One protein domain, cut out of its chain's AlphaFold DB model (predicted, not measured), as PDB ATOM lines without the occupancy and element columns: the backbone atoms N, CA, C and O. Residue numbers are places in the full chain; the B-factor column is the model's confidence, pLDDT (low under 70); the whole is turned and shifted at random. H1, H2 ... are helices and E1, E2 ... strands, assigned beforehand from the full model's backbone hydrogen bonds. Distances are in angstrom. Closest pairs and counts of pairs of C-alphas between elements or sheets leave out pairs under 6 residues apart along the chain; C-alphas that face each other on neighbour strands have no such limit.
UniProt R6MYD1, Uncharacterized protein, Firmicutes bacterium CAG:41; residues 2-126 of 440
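This is residues 2 to 126 of the 440 residues of an uncharacterized protein of Firmicutes bacterium CAG:41 (UniProt R6MYD1). Two helices, H1 and H3, meet near their ends as a V over one face of a strongly twisted four-stranded sheet, and H2 packs on both arms of the V near its point. H1 covers the edge strand E1, and with the three helices over one face the domain has two layers. The printed part has 125 residues, with three named helices and four named strands in the order H1 E1 E2 E3 H2 E4 H3, a mixed class of helices and strands. The sheet's order is E1 E2 E3 E4, antiparallel throughout. The whole is compact, with a radius of gyration of the C-alphas of 13.9 A, and rounded, spanning 38 by 34 by 25 A.

H1, residues 2 to 19, begins at C-alpha 2 at (182.104, 210.887, 177.859) and is 25.8 A long. E1, residues 38 to 43, measures 16.6 A, and E2, residues 46 to 51, measures 16.0 A. E3, residues 62 to 68, is the longest strand at 18.5 A and begins at C-alpha 62 at (180.205, 236.210, 182.577). H2, residues 79 to 90, is 16.2 A long. E4 is residues 102 to 105. H3, residues 110 to 125, is 22.3 A long and ends at C-alpha 125 at (181.146, 219.587, 174.299).

E1, E2 and E3 form a meander, each strand the antiparallel neighbour of the one before. In the hairpin of E1 and E2, N 41 and O 48 are 3.0 A apart, within hydrogen-bond range. In the hairpin of E2 and E3, N 49 and O 65 are 2.9 A apart. E3 and E4 are antiparallel neighbours, with N 103 and O 64 at 2.8 A. The edge strands E1 and E4 are apart. H1 is on the sheet at a height of 9.8 A, over E1; it runs along the strands, only just, at 29 degrees to E1 on the local plane. Its closest C-alphas to E1 are those of Gly 15 and Val 40, 6.0 A. H3 is on the same face as H1 at a height of 8.5 A, with the C-alphas of Ile 51 and Phe 117 6.3 A apart. H1, with residues 4 to 12 alone, touches H2 at a steep tilt of 60 degrees, opposite ways; the closest C-alphas are those of Ala 8 and Ala 83, 5.2 A. H2, with residues 86 to 90 alone, touches H3 at a steep tilt of 51 degrees, opposite ways, closest at the C-alphas of Val 90 and Ser 118, 4.3 A. H1 and H3 touch about perpendicular, at 89 degrees, through residues 3 to 7 and 124 to 125 alone. In H1, H2 and H3 every O i to N i+4 pair is within hydrogen-bond range.

The C-alphas farthest apart are those of Asp 22 and Lys 111, 39.9 A. The printed part has no cut. The links H1 to E1 and H2 to E4 are long. The mean pLDDT of the printed part is 71.8, and 52 residues are under 70, among them 18 to 35, 53 to 62 and 67 to 76.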
ATOM      1  N   SER A   2     180.889 210.923 178.705       82.38
ATOM      2  CA  SER A   2     182.104 210.887 177.859       82.38
ATOM      3  C   SER A   2     182.433 212.228 177.172       82.38
ATOM      4  O   SER A   2     183.556 212.696 177.300       82.38
ATOM      5  N   LYS A   3     181.455 212.908 176.550       90.56
ATOM      6  CA  LYS A   3     181.670 214.207 175.872       90.56
ATOM      7  C   LYS A   3     182.169 215.324 176.807       90.56
ATOM      8  O   LYS A   3     183.140 216.001 176.488       90.56
ATOM      9  N   ILE A   4     181.557 215.460 177.989       92.06
ATOM     10  CA  ILE A   4     181.991 216.424 179.020       92.06
ATOM     11  C   ILE A   4     183.404 216.117 179.508       92.06
ATOM     12  O   ILE A   4     184.209 217.026 179.681       92.06
ATOM     13  N   TYR A   5     183.727 214.838 179.696       92.62
ATOM     14  CA  TYR A   5     185.060 214.440 180.127       92.62
ATOM     15  C   TYR A   5     186.132 214.754 179.070       92.62
ATOM     16  O   TYR A   5     187.227 215.187 179.422       92.62
ATOM     17  N   GLU A   6     185.822 214.603 177.778       92.75
ATOM     18  CA  GLU A   6     186.728 215.011 176.695       92.75
ATOM     19  C   GLU A   6     186.903 216.535 176.617       92.75
ATOM     20  O   GLU A   6     188.030 217.007 176.459       92.75
ATOM     21  N   LEU A   7     185.835 217.321 176.798       90.94
ATOM     22  CA  LEU A   7     185.951 218.780 176.909       90.94
ATOM     23  C   LEU A   7     186.833 219.174 178.106       90.94
ATOM     24  O   LEU A   7     187.740 219.991 177.965       90.94
ATOM     25  N   ALA A   8     186.643 218.527 179.257       90.69
ATOM     26  CA  ALA A   8     187.453 218.755 180.449       90.69
ATOM     27  C   ALA A   8     188.945 218.436 180.233       90.69
ATOM     28  O   ALA A   8     189.807 219.133 180.772       90.69
ATOM     29  N   LYS A   9     189.281 217.410 179.435       90.06
ATOM     30  CA  LYS A   9     190.678 217.127 179.055       90.06
ATOM     31  C   LYS A   9     191.272 218.260 178.227       90.06
ATOM     32  O   LYS A   9     192.390 218.672 178.515       90.06
ATOM     33  N   LYS A  10     190.527 218.763 177.236       88.75
ATOM     34  CA  LYS A  10     190.971 219.874 176.379       88.75
ATOM     35  C   LYS A  10     191.224 221.142 177.192       88.75
ATOM     36  O   LYS A  10     192.265 221.760 177.023       88.75
ATOM     37  N   ILE A  11     190.318 221.473 178.113       86.88
ATOM     38  CA  ILE A  11     190.463 222.627 179.013       86.88
ATOM     39  C   ILE A  11     191.707 222.475 179.896       86.88
ATOM     40  O   ILE A  11     192.500 223.404 180.003       86.88
ATOM     41  N   LYS A  12     191.921 221.291 180.488       84.38
ATOM     42  CA  LYS A  12     193.119 221.031 181.301       84.38
ATOM     43  C   LYS A  12     194.413 221.175 180.497       84.38
ATOM     44  O   LYS A  12     195.399 221.688 181.015       84.38
ATOM     45  N   GLU A  13     194.425 220.681 179.264       83.81
ATOM     46  CA  GLU A  13     195.606 220.764 178.408       83.81
ATOM     47  C   GLU A  13     195.902 222.207 177.986       83.81
ATOM     48  O   GLU A  13     197.052 222.628 178.052       83.81
ATOM     49  N   ALA A  14     194.872 222.995 177.661       78.88
ATOM     50  CA  ALA A  14     195.026 224.429 177.421       78.88
ATOM     51  C   ALA A  14     195.635 225.146 178.641       78.88
ATOM     52  O   ALA A  14     196.571 225.924 178.486       78.88
ATOM     53  N   GLY A  15     195.171 224.815 179.851       75.69
ATOM     54  CA  GLY A  15     195.737 225.343 181.095       75.69
ATOM     55  C   GLY A  15     197.213 225.002 181.297       75.69
ATOM     56  O   GLY A  15     197.985 225.861 181.704       75.69
ATOM     57  N   ARG A  16     197.637 223.777 180.953       74.94
ATOM     58  CA  ARG A  16     199.057 223.387 181.003       74.94
ATOM     59  C   ARG A  16     199.922 224.183 180.040       74.94
ATOM     60  O   ARG A  16     200.975 224.648 180.447       74.94
ATOM     61  N   ILE A  17     199.468 224.343 178.796       73.31
ATOM     62  CA  ILE A  17     200.200 225.102 177.775       73.31
ATOM     63  C   ILE A  17     200.412 226.545 178.243       73.31
ATOM     64  O   ILE A  17     201.509 227.073 178.121       73.31
ATOM     65  N   ILE A  18     199.377 227.165 178.816       69.50
ATOM     66  CA  ILE A  18     199.453 228.537 179.330       69.50
ATOM     67  C   ILE A  18     200.389 228.623 180.544       69.50
ATOM     68  O   ILE A  18     201.158 229.569 180.646       69.50
ATOM     69  N   ALA A  19     200.371 227.626 181.435       65.69
ATOM     70  CA  ALA A  19     201.248 227.582 182.608       65.69
ATOM     71  C   ALA A  19     202.741 227.364 182.276       65.69
ATOM     72  O   ALA A  19     203.589 227.585 183.141       65.69
ATOM     73  N   GLU A  20     203.062 226.890 181.067       65.88
ATOM     74  CA  GLU A  20     204.431 226.700 180.565       65.88
ATOM     75  C   GLU A  20     204.962 227.914 179.773       65.88
ATOM     76  O   GLU A  20     206.140 227.931 179.417       65.88
ATOM     77  N   ASP A  21     204.132 228.926 179.490       60.94
ATOM     78  CA  ASP A  21     204.557 230.151 178.801       60.94
ATOM     79  C   ASP A  21     205.397 231.014 179.767       60.94
ATOM     80  O   ASP A  21     204.898 231.502 180.780       60.94
ATOM     81  N   ASP A  22     206.693 231.193 179.468       54.81
ATOM     82  CA  ASP A  22     207.707 231.888 180.299       54.81
ATOM     83  C   ASP A  22     207.375 233.365 180.598       54.81
ATOM     84  O   ASP A  22     208.078 234.056 181.344       54.81
ATOM     85  N   ILE A  23     206.305 233.878 179.999       50.19
ATOM     86  CA  ILE A  23     205.811 235.222 180.204       50.19
ATOM     87  C   ILE A  23     204.494 235.084 180.965       50.19
ATOM     88  O   ILE A  23     203.468 234.771 180.364       50.19
ATOM     89  N   ASN A  24     204.515 235.404 182.265       51.50
ATOM     90  CA  ASN A  24     203.347 235.916 182.992       51.50
ATOM     91  C   ASN A  24     202.866 237.186 182.267       51.50
ATOM     92  O   ASN A  24     203.089 238.307 182.722       51.50
ATOM     93  N   LYS A  25     202.302 237.043 181.066       47.84
ATOM     94  CA  LYS A  25     201.500 238.089 180.467       47.84
ATOM     95  C   LYS A  25     200.292 238.129 181.365       47.84
ATOM     96  O   LYS A  25     199.583 237.132 181.463       47.84
ATOM     97  N   ASP A  26     200.085 239.263 182.014       45.56
ATOM     98  CA  ASP A  26     198.757 239.645 182.449       45.56
ATOM     99  C   ASP A  26     197.879 239.498 181.202       45.56
ATOM    100  O   ASP A  26     197.898 240.346 180.304       45.56
ATOM    101  N   TYR A  27     197.211 238.349 181.061       47.16
ATOM    102  CA  TYR A  27     196.195 238.138 180.047       47.16
ATOM    103  C   TYR A  27     195.024 238.980 180.523       47.16
ATOM    104  O   TYR A  27     194.069 238.483 181.105       47.16
ATOM    105  N   TYR A  28     195.178 240.292 180.355       44.31
ATOM    106  CA  TYR A  28     194.194 241.293 180.682       44.31
ATOM    107  C   TYR A  28     192.985 240.938 179.823       44.31
ATOM    108  O   TYR A  28     193.011 241.089 178.597       44.31
ATOM    109  N   ILE A  29     191.960 240.360 180.449       50.22
ATOM    110  CA  ILE A  29     190.693 240.035 179.794       50.22
ATOM    111  C   ILE A  29     189.924 241.349 179.648       50.22
ATOM    112  O   ILE A  29     188.886 241.567 180.255       50.22
ATOM    113  N   ASP A  30     190.488 242.266 178.872       42.72
ATOM    114  CA  ASP A  30     189.875 243.543 178.493       42.72
ATOM    115  C   ASP A  30     189.459 243.519 177.017       42.72
ATOM    116  O   ASP A  30     189.225 244.532 176.362       42.72
ATOM    117  N   GLY A  31     189.355 242.310 176.465       46.41
ATOM    118  CA  GLY A  31     188.675 242.055 175.212       46.41
ATOM    119  C   GLY A  31     187.217 241.728 175.489       46.41
ATOM    120  O   GLY A  31     186.920 240.909 176.355       46.41
ATOM    121  N   TYR A  32     186.315 242.329 174.717       49.19
ATOM    122  CA  TYR A  32     184.946 241.852 174.547       49.19
ATOM    123  C   TYR A  32     184.981 240.338 174.279       49.19
ATOM    124  O   TYR A  32     185.296 239.913 173.165       49.19
ATOM    125  N   MET A  33     184.746 239.519 175.309       56.47
ATOM    126  CA  MET A  33     184.630 238.073 175.152       56.47
ATOM    127  C   MET A  33     183.506 237.819 174.155       56.47
ATOM    128  O   MET A  33     182.398 238.307 174.353       56.47
ATOM    129  N   SER A  34     183.786 237.105 173.067       57.41
ATOM    130  CA  SER A  34     182.728 236.790 172.114       57.41
ATOM    131  C   SER A  34     181.700 235.887 172.781       57.41
ATOM    132  O   SER A  34     182.078 234.920 173.459       57.41
ATOM    133  N   ASP A  35     180.430 236.172 172.511       62.62
ATOM    134  CA  ASP A  35     179.306 235.324 172.875       62.62
ATOM    135  C   ASP A  35     179.628 233.879 172.420       62.62
ATOM    136  O   ASP A  35     179.970 233.628 171.263       62.62
ATOM    137  N   ASP A  36     179.602 232.934 173.363       70.88
ATOM    138  CA  ASP A  36     179.829 231.489 173.190       70.88
ATOM    139  C   ASP A  36     181.283 230.994 173.205       70.88
ATOM    140  O   ASP A  36     181.664 230.137 172.401       70.88
ATOM    141  N   THR A  37     182.110 231.461 174.142       74.25
ATOM    142  CA  THR A  37     183.490 230.966 174.307       74.25
ATOM    143  C   THR A  37     183.788 230.406 175.694       74.25
ATOM    144  O   THR A  37     183.138 230.753 176.673       74.25
ATOM    145  N   ILE A  38     184.777 229.508 175.779       78.06
ATOM    146  CA  ILE A  38     185.399 229.101 177.046       78.06
ATOM    147  C   ILE A  38     186.871 229.491 176.969       78.06
ATOM    148  O   ILE A  38     187.568 229.037 176.060       78.06
ATOM    149  N   ILE A  39     187.333 230.321 177.904       76.19
ATOM    150  CA  ILE A  39     188.715 230.816 177.951       76.19
ATOM    151  C   ILE A  39     189.386 230.304 179.221       76.19
ATOM    152  O   ILE A  39     188.780 230.292 180.289       76.19
ATOM    153  N   VAL A  40     190.638 229.875 179.094       75.19
ATOM    154  CA  VAL A  40     191.504 229.504 180.215       75.19
ATOM    155  C   VAL A  40     192.561 230.585 180.371       75.19
ATOM    156  O   VAL A  40     193.194 230.932 179.376       75.19
ATOM    157  N   THR A  41     192.769 231.101 181.581       69.88
ATOM    158  CA  THR A  41     193.836 232.074 181.865       69.88
ATOM    159  C   THR A  41     194.616 231.703 183.124       69.88
ATOM    160  O   THR A  41     194.097 231.039 184.025       69.88
ATOM    161  N   SER A  42     195.872 232.148 183.167       65.81
ATOM    162  CA  SER A  42     196.759 232.081 184.329       65.81
ATOM    163  C   SER A  42     197.403 233.456 184.495       65.81
ATOM    164  O   SER A  42     198.137 233.883 183.606       65.81
ATOM    165  N   ASP A  43     197.129 234.149 185.597       58.09
ATOM    166  CA  ASP A  43     197.859 235.353 186.017       58.09
ATOM    167  C   ASP A  43     198.374 235.179 187.457       58.09
ATOM    168  O   ASP A  43     198.185 234.116 188.043       58.09
ATOM    169  N   SER A  44     199.091 236.183 187.975       53.09
ATOM    170  CA  SER A  44     199.780 236.329 189.276       53.09
ATOM    171  C   SER A  44     199.163 235.644 190.525       53.09
ATOM    172  O   SER A  44     198.911 236.294 191.539       53.09
ATOM    173  N   GLY A  45     198.995 234.319 190.505       55.81
ATOM    174  CA  GLY A  45     198.402 233.504 191.570       55.81
ATOM    175  C   GLY A  45     196.989 232.953 191.310       55.81
ATOM    176  O   GLY A  45     196.485 232.268 192.201       55.81
ATOM    177  N   TYR A  46     196.372 233.194 190.141       57.47
ATOM    178  CA  TYR A  46     194.991 232.787 189.838       57.47
ATOM    179  C   TYR A  46     194.888 231.982 188.533       57.47
ATOM    180  O   TYR A  46     195.292 232.431 187.461       57.47
ATOM    181  N   GLU A  47     194.276 230.798 188.617       65.62
ATOM    182  CA  GLU A  47     193.842 230.014 187.453       65.62
ATOM    183  C   GLU A  47     192.319 230.132 187.303       65.62
ATOM    184  O   GLU A  47     191.572 229.822 188.243       65.62
ATOM    185  N   ALA A  48     191.862 230.564 186.125       72.12
ATOM    186  CA  ALA A  48     190.452 230.828 185.860       72.12
ATOM    187  C   ALA A  48     189.965 230.204 184.542       72.12
ATOM    188  O   ALA A  48     190.647 230.234 183.514       72.12
ATOM    189  N   ILE A  49     188.748 229.653 184.581       77.56
ATOM    190  CA  ILE A  49     187.993 229.206 183.405       77.56
ATOM    191  C   ILE A  49     186.784 230.129 183.248       77.56
ATOM    192  O   ILE A  49     185.850 230.076 184.049       77.56
ATOM    193  N   TYR A  50     186.785 230.938 182.197       77.81
ATOM    194  CA  TYR A  50     185.687 231.837 181.857       77.81
ATOM    195  C   TYR A  50     184.723 231.150 180.901       77.81
ATOM    196  O   TYR A  50     185.162 230.492 179.956       77.81
ATOM    197  N   ILE A  51     183.420 231.311 181.131       79.75
ATOM    198  CA  ILE A  51     182.359 230.721 180.311       79.75
ATOM    199  C   ILE A  51     181.428 231.823 179.805       79.75
ATOM    200  O   ILE A  51     180.628 232.359 180.569       79.75
ATOM    201  N   GLY A  52     181.517 232.091 178.500       70.75
ATOM    202  CA  GLY A  52     180.648 232.980 177.732       70.75
ATOM    203  C   GLY A  52     180.650 234.443 178.182       70.75
ATOM    204  O   GLY A  52     181.296 234.823 179.155       70.75
ATOM    205  N   SER A  53     179.901 235.265 177.451       65.56
ATOM    206  CA  SER A  53     179.508 236.612 177.863       65.56
ATOM    207  C   SER A  53     178.148 236.941 177.254       65.56
ATOM    208  O   SER A  53     177.858 236.497 176.147       65.56
ATOM    209  N   ILE A  54     177.313 237.699 177.965       53.34
ATOM    210  CA  ILE A  54     176.033 238.202 177.450       53.34
ATOM    211  C   ILE A  54     176.174 239.676 177.036       53.34
ATOM    212  O   ILE A  54     175.712 240.580 177.725       53.34
ATOM    213  N   PHE A  55     176.865 239.972 175.930       52.53
ATOM    214  CA  PHE A  55     177.072 241.374 175.525       52.53
ATOM    215  C   PHE A  55     175.852 242.030 174.863       52.53
ATOM    216  O   PHE A  55     175.843 243.256 174.728       52.53
ATOM    217  N   SER A  56     174.846 241.263 174.433       48.91
ATOM    218  CA  SER A  56     173.896 241.781 173.446       48.91
ATOM    219  C   SER A  56     172.749 242.632 173.984       48.91
ATOM    220  O   SER A  56     172.347 243.514 173.242       48.91
ATOM    221  N   ASP A  57     172.273 242.496 175.228       44.69
ATOM    222  CA  ASP A  57     171.124 243.295 175.700       44.69
ATOM    223  C   ASP A  57     171.192 243.619 177.206       44.69
ATOM    224  O   ASP A  57     170.615 242.946 178.053       44.69
ATOM    225  N   SER A  58     171.884 244.718 177.528       42.69
ATOM    226  CA  SER A  58     171.967 245.374 178.848       42.69
ATOM    227  C   SER A  58     172.433 244.500 180.034       42.69
ATOM    228  O   SER A  58     171.635 243.835 180.687       42.69
ATOM    229  N   LYS A  59     173.722 244.674 180.379       47.00
ATOM    230  CA  LYS A  59     174.532 244.117 181.497       47.00
ATOM    231  C   LYS A  59     175.456 242.957 181.091       47.00
ATOM    232  O   LYS A  59     175.029 241.949 180.545       47.00
ATOM    233  N   LYS A  60     176.754 243.158 181.336       51.59
ATOM    234  CA  LYS A  60     177.915 242.376 180.891       51.59
ATOM    235  C   LYS A  60     178.168 241.183 181.822       51.59
ATOM    236  O   LYS A  60     179.129 241.211 182.586       51.59
ATOM    237  N   ALA A  61     177.350 240.135 181.780       56.12
ATOM    238  CA  ALA A  61     177.573 238.992 182.670       56.12
ATOM    239  C   ALA A  61     178.457 237.895 182.064       56.12
ATOM    240  O   ALA A  61     178.235 237.451 180.937       56.12
ATOM    241  N   TYR A  62     179.413 237.409 182.854       65.25
ATOM    242  CA  TYR A  62     180.205 236.210 182.577       65.25
ATOM    243  C   TYR A  62     180.352 235.373 183.853       65.25
ATOM    244  O   TYR A  62     180.313 235.898 184.970       65.25
ATOM    245  N   MET A  63     180.522 234.059 183.690       73.56
ATOM    246  CA  MET A  63     180.822 233.151 184.798       73.56
ATOM    247  C   MET A  63     182.300 232.788 184.775       73.56
ATOM    248  O   MET A  63     182.816 232.300 183.767       73.56
ATOM    249  N   CYS A  64     182.961 232.991 185.908       73.62
ATOM    250  CA  CYS A  64     184.344 232.608 186.131       73.62
ATOM    251  C   CYS A  64     184.392 231.457 187.139       73.62
ATOM    252  O   CYS A  64     183.889 231.568 188.253       73.62
ATOM    253  N   LEU A  65     185.016 230.341 186.769       72.75
ATOM    254  CA  LEU A  65     185.413 229.316 187.728       72.75
ATOM    255  C   LEU A  65     186.863 229.556 188.142       72.75
ATOM    256  O   LEU A  65     187.758 229.348 187.323       72.75
ATOM    257  N   TYR A  66     187.102 229.919 189.406       70.62
ATOM    258  CA  TYR A  66     188.438 229.859 189.992       70.62
ATOM    259  C   TYR A  66     188.726 228.448 190.470       70.62
ATOM    260  O   TYR A  66     187.866 227.770 191.036       70.62
ATOM    261  N   THR A  67     189.946 227.994 190.213       61.00
ATOM    262  CA  THR A  67     190.322 226.609 190.499       61.00
ATOM    263  C   THR A  67     191.525 226.493 191.422       61.00
ATOM    264  O   THR A  67     191.726 225.439 192.024       61.00
ATOM    265  N   ASN A  68     192.278 227.582 191.592       58.03
ATOM    266  CA  ASN A  68     193.243 227.761 192.667       58.03
ATOM    267  C   ASN A  68     193.496 229.265 192.888       58.03
ATOM    268  O   ASN A  68     193.790 229.973 191.930       58.03
ATOM    269  N   ASN A  69     193.371 229.733 194.134       53.50
ATOM    270  CA  ASN A  69     193.621 231.125 194.548       53.50
ATOM    271  C   ASN A  69     194.811 231.216 195.527       53.50
ATOM    272  O   ASN A  69     194.860 232.059 196.417       53.50
ATOM    273  N   THR A  70     195.752 230.267 195.468       51.53
ATOM    274  CA  THR A  70     196.902 230.289 196.381       51.53
ATOM    275  C   THR A  70     198.188 230.679 195.654       51.53
ATOM    276  O   THR A  70     198.566 230.012 194.691       51.53
ATOM    277  N   PRO A  71     198.951 231.672 196.163       48.97
ATOM    278  CA  PRO A  71     200.242 232.105 195.607       48.97
ATOM    279  C   PRO A  71     201.350 231.032 195.566       48.97
ATOM    280  O   PRO A  71     202.509 231.344 195.294       48.97
ATOM    281  N   LYS A  72     201.054 229.768 195.904       50.47
ATOM    282  CA  LYS A  72     202.028 228.675 195.975       50.47
ATOM    283  C   LYS A  72     201.512 227.411 195.276       50.47
ATOM    284  O   LYS A  72     200.746 226.647 195.849       50.47
ATOM    285  N   ARG A  73     202.134 227.155 194.117       50.22
ATOM    286  CA  ARG A  73     202.138 225.958 193.246       50.22
ATOM    287  C   ARG A  73     200.972 225.782 192.265       50.22
ATOM    288  O   ARG A  73     199.847 225.484 192.644       50.22
ATOM    289  N   ASN A  74     201.370 225.783 190.991       51.03
ATOM    290  CA  ASN A  74     200.676 225.301 189.798       51.03
ATOM    291  C   ASN A  74     200.077 223.909 190.028       51.03
ATOM    292  O   ASN A  74     200.773 222.890 189.939       51.03
ATOM    293  N   SER A  75     198.780 223.841 190.289       57.34
ATOM    294  CA  SER A  75     198.048 222.597 190.105       57.34
ATOM    295  C   SER A  75     196.665 222.901 189.568       57.34
ATOM    296  O   SER A  75     195.684 222.862 190.309       57.34
ATOM    297  N   TYR A  76     196.621 223.136 188.258       65.56
ATOM    298  CA  TYR A  76     195.400 223.094 187.471       65.56
ATOM    299  C   TYR A  76     194.503 221.938 187.934       65.56
ATOM    300  O   TYR A  76     195.000 220.807 188.098       65.56
ATOM    301  N   PRO A  77     193.198 222.174 188.163       74.69
ATOM    302  CA  PRO A  77     192.300 221.168 188.700       74.69
ATOM    303  C   PRO A  77     192.331 219.904 187.851       74.69
ATOM    304  O   PRO A  77     192.563 219.898 186.634       74.69
ATOM    305  N   SER A  78     192.090 218.779 188.517       82.19
ATOM    306  CA  SER A  78     192.048 217.503 187.818       82.19
ATOM    307  C   SER A  78     190.959 217.524 186.739       82.19
ATOM    308  O   SER A  78     189.910 218.140 186.902       82.19
ATOM    309  N   THR A  79     191.162 216.771 185.655       87.88
ATOM    310  CA  THR A  79     190.141 216.580 184.611       87.88
ATOM    311  C   THR A  79     188.805 216.133 185.201       87.88
ATOM    312  O   THR A  79     187.750 216.533 184.721       87.88
ATOM    313  N   LYS A  80     188.847 215.319 186.264       89.25
ATOM    314  CA  LYS A  80     187.658 214.855 186.978       89.25
ATOM    315  C   LYS A  80     186.903 216.012 187.632       89.25
ATOM    316  O   LYS A  80     185.680 216.028 187.568       89.25
ATOM    317  N   GLU A  81     187.619 216.967 188.218       85.94
ATOM    318  CA  GLU A  81     187.006 218.126 188.865       85.94
ATOM    319  C   GLU A  81     186.424 219.104 187.844       85.94
ATOM    320  O   GLU A  81     185.265 219.487 187.965       85.94
ATOM    321  N   ILE A  82     187.153 219.396 186.761       86.94
ATOM    322  CA  ILE A  82     186.622 220.204 185.649       86.94
ATOM    323  C   ILE A  82     185.355 219.548 185.078       86.94
ATOM    324  O   ILE A  82     184.332 220.205 184.906       86.94
ATOM    325  N   ALA A  83     185.378 218.234 184.834       90.69
ATOM    326  CA  ALA A  83     184.213 217.512 184.328       90.69
ATOM    327  C   ALA A  83     183.023 217.549 185.302       90.69
ATOM    328  O   ALA A  83     181.878 217.646 184.857       90.69
ATOM    329  N   ARG A  84     183.278 217.481 186.617       90.25
ATOM    330  CA  ARG A  84     182.244 217.609 187.653       90.25
ATOM    331  C   ARG A  84     181.580 218.983 187.578       90.25
ATOM    332  O   ARG A  84     180.360 219.040 187.484       90.25
ATOM    333  N   LEU A  85     182.372 220.054 187.554       88.62
ATOM    334  CA  LEU A  85     181.885 221.434 187.496       88.62
ATOM    335  C   LEU A  85     181.093 221.703 186.211       88.62
ATOM    336  O   LEU A  85     179.954 222.148 186.282       88.62
ATOM    337  N   LEU A  86     181.623 221.322 185.045       90.19
ATOM    338  CA  LEU A  86     180.901 221.447 183.771       90.19
ATOM    339  C   LEU A  86     179.589 220.653 183.755       90.19
ATOM    340  O   LEU A  86     178.625 221.072 183.124       90.19
ATOM    341  N   THR A  87     179.527 219.514 184.451       91.38
ATOM    342  CA  THR A  87     178.282 218.739 184.569       91.38
ATOM    343  C   THR A  87     177.219 219.492 185.368       91.38
ATOM    344  O   THR A  87     176.048 219.390 185.020       91.38
ATOM    345  N   LEU A  88     177.601 220.243 186.406       90.81
ATOM    346  CA  LEU A  88     176.672 221.104 187.148       90.81
ATOM    347  C   LEU A  88     176.167 222.244 186.254       90.81
ATOM    348  O   LEU A  88     174.962 222.446 186.143       90.81
ATOM    349  N   VAL A  89     177.073 222.895 185.513       89.62
ATOM    350  CA  VAL A  89     176.716 223.973 184.572       89.62
ATOM    351  C   VAL A  89     175.727 223.486 183.509       89.62
ATOM    352  O   VAL A  89     174.724 224.141 183.261       89.62
ATOM    353  N   VAL A  90     175.945 222.302 182.926       89.56
ATOM    354  CA  VAL A  90     175.033 221.700 181.928       89.56
ATOM    355  C   VAL A  90     173.635 221.428 182.488       89.56
ATOM    356  O   VAL A  90     172.654 221.429 181.746       89.56
ATOM    357  N   LYS A  91     173.515 221.207 183.798       86.88
ATOM    358  CA  LYS A  91     172.217 221.056 184.463       86.88
ATOM    359  C   LYS A  91     171.558 222.395 184.807       86.88
ATOM    360  O   LYS A  91     170.456 222.385 185.342       86.88
ATOM    361  N   GLY A  92     172.207 223.520 184.505       87.12
ATOM    362  CA  GLY A  92     171.768 224.847 184.928       87.12
ATOM    363  C   GLY A  92     171.899 225.057 186.437       87.12
ATOM    364  O   GLY A  92     171.219 225.914 186.986       87.12
ATOM    365  N   GLU A  93     172.729 224.264 187.122       88.50
ATOM    366  CA  GLU A  93     172.929 224.384 188.565       88.50
ATOM    367  C   GLU A  93     173.945 225.489 188.876       88.50
ATOM    368  O   GLU A  93     174.978 225.625 188.208       88.50
ATOM    369  N   LYS A  94     173.669 226.255 189.936       86.31
ATOM    370  CA  LYS A  94     174.609 227.241 190.462       86.31
ATOM    371  C   LYS A  94     175.810 226.527 191.078       86.31
ATOM    372  O   LYS A  94     175.679 225.552 191.819       86.31
ATOM    373  N   LEU A  95     176.998 227.010 190.756       85.62
ATOM    374  CA  LEU A  95     178.241 226.496 191.299       85.62
ATOM    375  C   LEU A  95     178.487 227.086 192.693       85.62
ATOM    376  O   LEU A  95     178.060 228.208 192.961       85.62
ATOM    377  N   PRO A  96     179.205 226.373 193.576       81.75
ATOM    378  CA  PRO A  96     179.600 226.924 194.866       81.75
ATOM    379  C   PRO A  96     180.419 228.211 194.696       81.75
ATOM    380  O   PRO A  96     181.429 228.198 193.992       81.75
ATOM    381  N   GLU A  97     180.009 229.284 195.369       77.38
ATOM    382  CA  GLU A  97     180.702 230.578 195.363       77.38
ATOM    383  C   GLU A  97     181.685 230.709 196.540       77.38
ATOM    384  O   GLU A  97     181.597 229.979 197.537       77.38
ATOM    385  N   GLY A  98     182.654 231.620 196.409       68.31
ATOM    386  CA  GLY A  98     183.635 231.959 197.447       68.31
ATOM    387  C   GLY A  98     185.089 231.916 196.966       68.31
ATOM    388  O   GLY A  98     185.370 231.684 195.790       68.31
ATOM    389  N   GLU A  99     186.024 232.138 197.893       63.88
ATOM    390  CA  GLU A  99     187.459 232.195 197.597       63.88
ATOM    391  C   GLU A  99     187.951 230.901 196.921       63.88
ATOM    392  O   GLU A  99     187.773 229.799 197.445       63.88
ATOM    393  N   GLY A 100     188.544 231.033 195.729       63.66
ATOM    394  CA  GLY A 100     189.025 229.894 194.941       63.66
ATOM    395  C   GLY A 100     187.928 228.996 194.351       63.66
ATOM    396  O   GLY A 100     188.210 227.832 194.067       63.66
ATOM    397  N   LYS A 101     186.691 229.499 194.193       74.50
ATOM    398  CA  LYS A 101     185.551 228.778 193.589       74.50
ATOM    399  C   LYS A 101     184.895 229.578 192.453       74.50
ATOM    400  O   LYS A 101     185.564 230.355 191.788       74.50
ATOM    401  N   ALA A 102     183.608 229.374 192.159       79.00
ATOM    402  CA  ALA A 102     182.938 230.161 191.131       79.00
ATOM    403  C   ALA A 102     182.697 231.603 191.603       79.00
ATOM    404  O   ALA A 102     182.363 231.842 192.762       79.00
ATOM    405  N   ALA A 103     182.834 232.549 190.685       75.94
ATOM    406  CA  ALA A 103     182.309 233.895 190.806       75.94
ATOM    407  C   ALA A 103     181.493 234.197 189.555       75.94
ATOM    408  O   ALA A 103     181.864 233.807 188.442       75.94
ATOM    409  N   TYR A 104     180.394 234.910 189.733       76.62
ATOM    410  CA  TYR A 104     179.671 235.485 188.618       76.62
ATOM    411  C   TYR A 104     179.818 237.001 188.725       76.62
ATOM    412  O   TYR A 104     179.941 237.556 189.813       76.62
ATOM    413  N   PHE A 105     179.903 237.673 187.589       66.94
ATOM    414  CA  PHE A 105     180.099 239.117 187.545       66.94
ATOM    415  C   PHE A 105     178.918 239.752 186.813       66.94
ATOM    416  O   PHE A 105     178.432 239.179 185.843       66.94
ATOM    417  N   ASP A 106     178.475 240.923 187.288       63.19
ATOM    418  CA  ASP A 106     177.375 241.728 186.721       63.19
ATOM    419  C   ASP A 106     176.028 240.973 186.618       63.19
ATOM    420  O   ASP A 106     175.593 240.493 185.569       63.19
ATOM    421  N   TYR A 107     175.357 240.826 187.759       61.91
ATOM    422  CA  TYR A 107     174.198 239.947 187.917       61.91
ATOM    423  C   TYR A 107     172.899 240.578 187.382       61.91
ATOM    424  O   TYR A 107     172.163 241.263 188.093       61.91
ATOM    425  N   GLY A 108     172.614 240.328 186.101       62.78
ATOM    426  CA  GLY A 108     171.255 240.297 185.552       62.78
ATOM    427  C   GLY A 108     170.449 239.088 186.062       62.78
ATOM    428  O   GLY A 108     170.658 238.599 187.166       62.78
ATOM    429  N   ASP A 109     169.516 238.582 185.255       73.94
ATOM    430  CA  ASP A 109     168.685 237.420 185.602       73.94
ATOM    431  C   ASP A 109     169.524 236.126 185.671       73.94
ATOM    432  O   ASP A 109     169.998 235.612 184.651       73.94
ATOM    433  N   MET A 110     169.698 235.585 186.883       79.25
ATOM    434  CA  MET A 110     170.553 234.420 187.124       79.25
ATOM    435  C   MET A 110     170.079 233.167 186.382       79.25
ATOM    436  O   MET A 110     170.899 232.389 185.894       79.25
ATOM    437  N   LYS A 111     168.767 232.970 186.239       78.69
ATOM    438  CA  LYS A 111     168.199 231.803 185.556       78.69
ATOM    439  C   LYS A 111     168.531 231.844 184.066       78.69
ATOM    440  O   LYS A 111     168.956 230.834 183.499       78.69
ATOM    441  N   LYS A 112     168.423 233.024 183.444       78.00
ATOM    442  CA  LYS A 112     168.843 233.241 182.049       78.00
ATOM    443  C   LYS A 112     170.340 233.021 181.864       78.00
ATOM    444  O   LYS A 112     170.742 232.361 180.908       78.00
ATOM    445  N   GLN A 113     171.156 233.506 182.794       78.19
ATOM    446  CA  GLN A 113     172.606 233.328 182.747       78.19
ATOM    447  C   GLN A 113     173.017 231.855 182.880       78.19
ATOM    448  O   GLN A 113     173.781 231.358 182.058       78.19
ATOM    449  N   LEU A 114     172.474 231.120 183.856       84.31
ATOM    450  CA  LEU A 114     172.759 229.688 184.028       84.31
ATOM    451  C   LEU A 114     172.336 228.874 182.797       84.31
ATOM    452  O   LEU A 114     173.074 227.984 182.367       84.31
ATOM    453  N   LYS A 115     171.191 229.214 182.186       82.88
ATOM    454  CA  LYS A 115     170.759 228.627 180.910       82.88
ATOM    455  C   LYS A 115     171.766 228.914 179.794       82.88
ATOM    456  O   LYS A 115     172.188 227.984 179.111       82.88
ATOM    457  N   TYR A 116     172.199 230.161 179.655       82.94
ATOM    458  CA  TYR A 116     173.200 230.550 178.666       82.94
ATOM    459  C   TYR A 116     174.532 229.804 178.862       82.94
ATOM    460  O   TYR A 116     175.052 229.197 177.925       82.94
ATOM    461  N   PHE A 117     175.065 229.742 180.086       84.44
ATOM    462  CA  PHE A 117     176.310 229.014 180.360       84.44
ATOM    463  C   PHE A 117     176.182 227.512 180.061       84.44
ATOM    464  O   PHE A 117     177.117 226.909 179.525       84.44
ATOM    465  N   SER A 118     175.020 226.911 180.348       87.44
ATOM    466  CA  SER A 118     174.702 225.537 179.942       87.44
ATOM    467  C   SER A 118     174.773 225.355 178.420       87.44
ATOM    468  O   SER A 118     175.402 224.406 177.941       87.44
ATOM    469  N   GLU A 119     174.203 226.290 177.652       84.88
ATOM    470  CA  GLU A 119     174.233 226.288 176.185       84.88
ATOM    471  C   GLU A 119     175.660 226.366 175.631       84.88
ATOM    472  O   GLU A 119     176.032 225.547 174.780       84.88
ATOM    473  N   VAL A 120     176.500 227.251 176.177       85.62
ATOM    474  CA  VAL A 120     177.918 227.370 175.795       85.62
ATOM    475  C   VAL A 120     178.681 226.068 176.056       85.62
ATOM    476  O   VAL A 120     179.373 225.561 175.166       85.62
ATOM    477  N   VAL A 121     178.543 225.481 177.251       89.19
ATOM    478  CA  VAL A 121     179.244 224.234 177.604       89.19
ATOM    479  C   VAL A 121     178.771 223.069 176.739       89.19
ATOM    480  O   VAL A 121     179.600 222.297 176.248       89.19
ATOM    481  N   CYS A 122     177.464 222.940 176.507       89.25
ATOM    482  CA  CYS A 122     176.919 221.905 175.634       89.25
ATOM    483  C   CYS A 122     177.430 222.047 174.197       89.25
ATOM    484  O   CYS A 122     177.919 221.064 173.636       89.25
ATOM    485  N   LYS A 123     177.403 223.263 173.634       86.88
ATOM    486  CA  LYS A 123     177.931 223.566 172.295       86.88
ATOM    487  C   LYS A 123     179.400 223.159 172.180       86.88
ATOM    488  O   LYS A 123     179.759 222.405 171.276       86.88
ATOM    489  N   MET A 124     180.233 223.561 173.141       87.50
ATOM    490  CA  MET A 124     181.663 223.219 173.175       87.50
ATOM    491  C   MET A 124     181.926 221.721 173.358       87.50
ATOM    492  O   MET A 124     182.884 221.173 172.808       87.50
ATOM    493  N   ALA A 125     181.069 221.031 174.111       90.00
ATOM    494  CA  ALA A 125     181.146 219.587 174.299       90.00
ATOM    495  C   ALA A 125     180.560 218.791 173.116       90.00
ATOM    496  O   ALA A 125     180.655 217.560 173.107       90.00
ATOM    497  N   GLY A 126     179.933 219.454 172.134       88.25
ATOM    498  CA  GLY A 126     179.188 218.803 171.055       88.25
ATOM    499  C   GLY A 126     177.987 218.003 171.570       88.25
ATOM    500  O   GLY A 126     177.701 216.907 171.078       88.25
TER     501      GLY A 126